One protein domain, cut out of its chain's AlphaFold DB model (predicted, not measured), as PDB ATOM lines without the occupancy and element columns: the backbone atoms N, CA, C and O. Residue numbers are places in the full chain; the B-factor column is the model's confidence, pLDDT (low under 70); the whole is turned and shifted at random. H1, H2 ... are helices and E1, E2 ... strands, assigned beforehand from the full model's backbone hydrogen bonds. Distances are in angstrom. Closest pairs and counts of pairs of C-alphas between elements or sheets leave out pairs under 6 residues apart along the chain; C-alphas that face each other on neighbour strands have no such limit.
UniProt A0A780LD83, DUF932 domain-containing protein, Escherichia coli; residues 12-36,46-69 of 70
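Overview. This is residues 12 to 36 and 46 to 69 of the 70 residues of the protein "DUF932 domain-containing protein" of Escherichia coli (UniProt A0A780LD83). A small ribbon of two antiparallel strands, E1 and E2, has helix H1 packed over it with residues 23 to 27; short H2 follows, and H3 runs off from H2 to an end where residues 55 to 60 stick out. The printed part has 49 residues with three named helices and two named strands, in the order E1, H1, H2, H3, E2, of mixed class. It is compact, with a radius of gyration of the C-alphas of 10.6 A and spans of 31 by 27 by 15 A.

Along the chain. Find E1, residues 12 to 14, 7.1 A long, from C-alpha 12 at (-11.368, 6.632, 26.515). E2, residues 65 to 68, runs 10.7 A to C-alpha 68 at (-4.980, 5.779, 26.785). H1 is residues 21 to 27, 10.1 A; H2 is 29 to 32, 5.8 A; H3 is 49 to 58, 14.5 A.

Arrangement. Between E1 and E2, N 13 and O 66 are within hydrogen-bond range at 2.9 A. The closest C-alphas of E1 and H1, Gln 12 and Tyr 27, are 5.9 A apart. H2 touches H3, closest at the C-alphas of Ile 31 and Thr 49, 4.9 A. H1 and H3 are apart; in both, every O i to N i+4 pair is within range, while H2 is too short for one.

Size, cuts and confidence. Residues 37 to 45 are not printed, a gap of 5.7 A between C-alphas 36 and 46. No printed residue is under 70 in pLDDT.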
ATOM      1  N   GLN A  12     -11.060   5.301  27.034       92.00
ATOM      2  CA  GLN A  12     -11.368   6.632  26.515       92.00
ATOM      3  C   GLN A  12     -12.624   7.227  27.144       92.00
ATOM      4  O   GLN A  12     -13.593   6.523  27.434       92.00
ATOM      5  N   ILE A  13     -12.630   8.550  27.261       95.38
ATOM      6  CA  ILE A  13     -13.748   9.336  27.771       95.38
ATOM      7  C   ILE A  13     -13.899  10.625  26.964       95.38
ATOM      8  O   ILE A  13     -12.918  11.266  26.593       95.38
ATOM      9  N   ARG A  14     -15.152  11.012  26.710       96.69
ATOM     10  CA  ARG A  14     -15.534  12.329  26.193       96.69
ATOM     11  C   ARG A  14     -16.710  12.871  26.996       96.69
ATOM     12  O   ARG A  14     -17.631  12.112  27.317       96.69
ATOM     13  N   ARG A  15     -16.685  14.168  27.295       97.75
ATOM     14  CA  ARG A  15     -17.769  14.901  27.962       97.75
ATOM     15  C   ARG A  15     -17.988  16.254  27.276       97.75
ATOM     16  O   ARG A  15     -17.139  16.722  26.524       97.75
ATOM     17  N   ASP A  16     -19.155  16.837  27.505       97.94
ATOM     18  CA  ASP A  16     -19.528  18.213  27.143       97.94
ATOM     19  C   ASP A  16     -19.075  19.247  28.190       97.94
ATOM     20  O   ASP A  16     -19.031  20.441  27.910       97.94
ATOM     21  N   ARG A  17     -18.681  18.774  29.376       98.06
ATOM     22  CA  ARG A  17     -17.986  19.514  30.437       98.06
ATOM     23  C   ARG A  17     -16.502  19.123  30.530       98.06
ATOM     24  O   ARG A  17     -16.142  18.040  30.056       98.06
ATOM     25  N   PRO A  18     -15.658  19.935  31.195       98.31
ATOM     26  CA  PRO A  18     -14.301  19.530  31.540       98.31
ATOM     27  C   PRO A  18     -14.265  18.186  32.281       98.31
ATOM     28  O   PRO A  18     -15.134  17.893  33.115       98.31
ATOM     29  N   LEU A  19     -13.259  17.373  31.961       98.19
ATOM     30  CA  LEU A  19     -12.973  16.122  32.653       98.19
ATOM     31  C   LEU A  19     -12.448  16.418  34.056       98.19
ATOM     32  O   LEU A  19     -11.610  17.301  34.245       98.19
ATOM     33  N   THR A  20     -12.934  15.664  35.037       97.19
ATOM     34  CA  THR A  20     -12.441  15.769  36.412       97.19
ATOM     35  C   THR A  20     -11.093  15.068  36.560       97.19
ATOM     36  O   THR A  20     -10.727  14.197  35.769       97.19
ATOM     37  N   HIS A  21     -10.357  15.413  37.615       96.25
ATOM     38  CA  HIS A  21      -9.111  14.725  37.956       96.25
ATOM     39  C   HIS A  21      -9.328  13.215  38.161       96.25
ATOM     40  O   HIS A  21      -8.536  12.405  37.692       96.25
ATOM     41  N   GLU A  22     -10.438  12.826  38.794       97.31
ATOM     42  CA  GLU A  22     -10.813  11.421  38.997       97.31
ATOM     43  C   GLU A  22     -11.100  10.698  37.674       97.31
ATOM     44  O   GLU A  22     -10.655   9.568  37.474       97.31
ATOM     45  N   GLU A  23     -11.798  11.355  36.739       96.94
ATOM     46  CA  GLU A  23     -12.029  10.819  35.393       96.94
ATOM     47  C   GLU A  23     -10.698  10.626  34.654       96.94
ATOM     48  O   GLU A  23     -10.465   9.576  34.054       96.94
ATOM     49  N   LEU A  24      -9.788  11.596  34.736       96.94
ATOM     50  CA  LEU A  24      -8.456  11.468  34.146       96.94
ATOM     51  C   LEU A  24      -7.666  10.316  34.779       96.94
ATOM     52  O   LEU A  24      -7.079   9.520  34.052       96.94
ATOM     53  N   MET A  25      -7.696  10.170  36.105       95.75
ATOM     54  CA  MET A  25      -7.017   9.079  36.813       95.75
ATOM     55  C   MET A  25      -7.563   7.704  36.401       95.75
ATOM     56  O   MET A  25      -6.804   6.752  36.236       95.75
ATOM     57  N   HIS A  26      -8.876   7.594  36.189       94.38
ATOM     58  CA  HIS A  26      -9.514   6.341  35.790       94.38
ATOM     59  C   HIS A  26      -9.216   5.950  34.332       94.38
ATOM     60  O   HIS A  26      -8.944   4.783  34.037       94.38
ATOM     61  N   TYR A  27      -9.288   6.913  33.409       94.62
ATOM     62  CA  TYR A  27      -9.188   6.640  31.972       94.62
ATOM     63  C   TYR A  27      -7.759   6.729  31.434       94.62
ATOM     64  O   TYR A  27      -7.396   5.957  30.547       94.62
ATOM     65  N   VAL A  28      -6.947   7.645  31.962       95.62
ATOM     66  CA  VAL A  28      -5.592   7.943  31.479       95.62
ATOM     67  C   VAL A  28      -4.559   8.026  32.615       95.62
ATOM     68  O   VAL A  28      -3.834   9.015  32.716       95.62
ATOM     69  N   PRO A  29      -4.421   6.989  33.466       95.12
ATOM     70  CA  PRO A  29      -3.535   7.033  34.635       95.12
ATOM     71  C   PRO A  29      -2.064   7.329  34.290       95.12
ATOM     72  O   PRO A  29      -1.324   7.849  35.117       95.12
ATOM     73  N   GLY A  30      -1.622   7.039  33.061       93.56
ATOM     74  CA  GLY A  30      -0.241   7.257  32.632       93.56
ATOM     75  C   GLY A  30       0.182   8.727  32.594       93.56
ATOM     76  O   GLY A  30       1.376   9.005  32.682       93.56
ATOM     77  N   ILE A  31      -0.759   9.679  32.503       95.25
ATOM     78  CA  ILE A  31      -0.409  11.111  32.517       95.25
ATOM     79  C   ILE A  31       0.114  11.576  33.882       95.25
ATOM     80  O   ILE A  31       0.778  12.610  33.946       95.25
ATOM     81  N   PHE A  32      -0.174  10.813  34.939       95.88
ATOM     82  CA  PHE A  32       0.257  11.064  36.315       95.88
ATOM     83  C   PHE A  32       1.612  10.427  36.647       95.88
ATOM     84  O   PHE A  32       2.069  10.539  37.778       95.88
ATOM     85  N   GLY A  33       2.253   9.743  35.694       94.25
ATOM     86  CA  GLY A  33       3.588   9.190  35.903       94.25
ATOM     87  C   GLY A  33       4.609  10.290  36.205       94.25
ATOM     88  O   GLY A  33       4.694  11.277  35.479       94.25
ATOM     89  N   GLU A  34       5.390  10.109  37.268       93.00
ATOM     90  CA  GLU A  34       6.428  11.068  37.681       93.00
ATOM     91  C   GLU A  34       7.755  10.850  36.941       93.00
ATOM     92  O   GLU A  34       8.549  11.777  36.789       93.00
ATOM     93  N   ASP A  35       7.953   9.648  36.394       93.88
ATOM     94  CA  ASP A  35       9.180   9.240  35.723       93.88
ATOM     95  C   ASP A  35       9.001   8.978  34.231       93.88
ATOM     96  O   ASP A  35       7.952   8.554  33.732       93.88
ATOM     97  N   LYS A  36      10.103   9.158  33.503       92.81
ATOM     98  CA  LYS A  36      10.170   8.789  32.094       92.81
ATOM     99  C   LYS A  36      10.076   7.279  31.931       92.81
ATOM    100  O   LYS A  36      10.628   6.506  32.711       92.81
ATOM    101  N   TYR A  46      12.380  14.723  30.964       94.69
ATOM    102  CA  TYR A  46      10.977  14.384  31.116       94.69
ATOM    103  C   TYR A  46      10.249  15.456  31.909       94.69
ATOM    104  O   TYR A  46      10.724  15.903  32.948       94.69
ATOM    105  N   ILE A  47       9.088  15.838  31.392       94.88
ATOM    106  CA  ILE A  47       8.114  16.670  32.083       94.88
ATOM    107  C   ILE A  47       6.858  15.805  32.195       94.88
ATOM    108  O   ILE A  47       6.347  15.382  31.152       94.88
ATOM    109  N   PRO A  48       6.364  15.522  33.412       95.75
ATOM    110  CA  PRO A  48       5.118  14.793  33.592       95.75
ATOM    111  C   PRO A  48       3.970  15.452  32.828       95.75
ATOM    112  O   PRO A  48       3.802  16.675  32.843       95.75
ATOM    113  N   THR A  49       3.158  14.641  32.154       95.75
ATOM    114  CA  THR A  49       2.053  15.145  31.328       95.75
ATOM    115  C   THR A  49       1.037  15.919  32.170       95.75
ATOM    116  O   THR A  49       0.516  16.936  31.709       95.75
ATOM    117  N   ILE A  50       0.790  15.487  33.413       97.06
ATOM    118  CA  ILE A  50      -0.088  16.196  34.349       97.06
ATOM    119  C   ILE A  50       0.391  17.628  34.615       97.06
ATOM    120  O   ILE A  50      -0.424  18.545  34.600       97.06
ATOM    121  N   THR A  51       1.703  17.863  34.725       97.19
ATOM    122  CA  THR A  51       2.271  19.205  34.930       97.19
ATOM    123  C   THR A  51       1.946  20.140  33.766       97.19
ATOM    124  O   THR A  51       1.606  21.311  33.963       97.19
ATOM    125  N   VAL A  52       2.019  19.624  32.536       96.62
ATOM    126  CA  VAL A  52       1.644  20.379  31.334       96.62
ATOM    127  C   VAL A  52       0.142  20.656  31.331       96.62
ATOM    128  O   VAL A  52      -0.266  21.790  31.087       96.62
ATOM    129  N   LEU A  53      -0.680  19.652  31.643       97.50
ATOM    130  CA  LEU A  53      -2.135  19.790  31.673       97.50
ATOM    131  C   LEU A  53      -2.602  20.814  32.716       97.50
ATOM    132  O   LEU A  53      -3.407  21.679  32.390       97.50
ATOM    133  N   GLU A  54      -2.073  20.774  33.936       97.12
ATOM    134  CA  GLU A  54      -2.402  21.758  34.973       97.12
ATOM    135  C   GLU A  54      -2.002  23.178  34.567       97.12
ATOM    136  O   GLU A  54      -2.717  24.137  34.847       97.12
ATOM    137  N   SER A  55      -0.861  23.328  33.890       97.88
ATOM    138  CA  SER A  55      -0.421  24.628  33.377       97.88
ATOM    139  C   SER A  55      -1.379  25.144  32.304       97.88
ATOM    140  O   SER A  55      -1.796  26.295  32.360       97.88
ATOM    141  N   LEU A  56      -1.822  24.275  31.392       97.75
ATOM    142  CA  LEU A  56      -2.855  24.601  30.406       97.75
ATOM    143  C   LEU A  56      -4.185  24.993  31.072       97.75
ATOM    144  O   LEU A  56      -4.823  25.950  30.638       97.75
ATOM    145  N   GLN A  57      -4.576  24.321  32.155       96.94
ATOM    146  CA  GLN A  57      -5.778  24.671  32.916       96.94
ATOM    147  C   GLN A  57      -5.690  26.049  33.571       96.94
ATOM    148  O   GLN A  57      -6.696  26.761  33.584       96.94
ATOM    149  N   ARG A  58      -4.509  26.451  34.063       97.75
ATOM    150  CA  ARG A  58      -4.267  27.811  34.586       97.75
ATOM    151  C   ARG A  58      -4.429  28.877  33.499       97.75
ATOM    152  O   ARG A  58      -4.953  29.946  33.785       97.75
ATOM    153  N   GLU A  59      -4.079  28.546  32.259       98.44
ATOM    154  CA  GLU A  59      -4.280  29.398  31.076       98.44
ATOM    155  C   GLU A  59      -5.702  29.296  30.477       98.44
ATOM    156  O   GLU A  59      -5.981  29.847  29.413       98.44
ATOM    157  N   GLY A  60      -6.628  28.586  31.133       98.06
ATOM    158  CA  GLY A  60      -8.030  28.480  30.712       98.06
ATOM    159  C   GLY A  60      -8.341  27.350  29.723       98.06
ATOM    160  O   GLY A  60      -9.495  27.192  29.325       98.06
ATOM    161  N   PHE A  61      -7.364  26.516  29.359       98.25
ATOM    162  CA  PHE A  61      -7.590  25.340  28.516       98.25
ATOM    163  C   PHE A  61      -8.058  24.150  29.355       98.25
ATOM    164  O   PHE A  61      -7.407  23.754  30.315       98.25
ATOM    165  N   GLN A  62      -9.176  23.535  28.974       97.94
ATOM    166  CA  GLN A  62      -9.772  22.429  29.727       97.94
ATOM    167  C   GLN A  62      -9.830  21.140  28.891       97.94
ATOM    168  O   GLN A  62     -10.111  21.206  27.691       97.94
ATOM    169  N   PRO A  63      -9.590  19.957  29.489       97.50
ATOM    170  CA  PRO A  63      -9.698  18.687  28.780       97.50
ATOM    171  C   PRO A  63     -11.163  18.245  28.673       97.50
ATOM    172  O   PRO A  63     -11.852  18.143  29.679       97.50
ATOM    173  N   PHE A  64     -11.633  17.921  27.466       98.19
ATOM    174  CA  PHE A  64     -12.983  17.366  27.220       98.19
ATOM    175  C   PHE A  64     -12.947  15.940  26.657       98.19
ATOM    176  O   PHE A  64     -13.977  15.274  26.521       98.19
ATOM    177  N   PHE A  65     -11.752  15.468  26.306       97.06
ATOM    178  CA  PHE A  65     -11.493  14.146  25.764       97.06
ATOM    179  C   PHE A  65     -10.161  13.632  26.300       97.06
ATOM    180  O   PHE A  65      -9.194  14.388  26.374       97.06
ATOM    181  N   ALA A  66     -10.112  12.350  26.637       96.38
ATOM    182  CA  ALA A  66      -8.884  11.667  27.002       96.38
ATOM    183  C   ALA A  66      -8.952  10.217  26.523       96.38
ATOM    184  O   ALA A  66     -10.019   9.598  26.550       96.38
ATOM    185  N   CYS A  67      -7.819   9.673  26.089       94.81
ATOM    186  CA  CYS A  67      -7.690   8.253  25.815       94.81
ATOM    187  C   CYS A  67      -6.292   7.750  26.163       94.81
ATOM    188  O   CYS A  67      -5.301   8.470  26.040       94.81
ATOM    189  N   GLN A  68      -6.225   6.496  26.589       91.44
ATOM    190  CA  GLN A  68      -4.980   5.779  26.785       91.44
ATOM    191  C   GLN A  68      -5.123   4.368  26.216       91.44
ATOM    192  O   GLN A  68      -6.119   3.667  26.435       91.44
ATOM    193  N   THR A  69      -4.112   3.953  25.462       84.56
ATOM    194  CA  THR A  69      -3.964   2.566  25.024       84.56
ATOM    195  C   THR A  69      -3.504   1.720  26.210       84.56
ATOM    196  O   THR A  69      -2.701   2.192  27.015       84.56
TER     197      THR A  69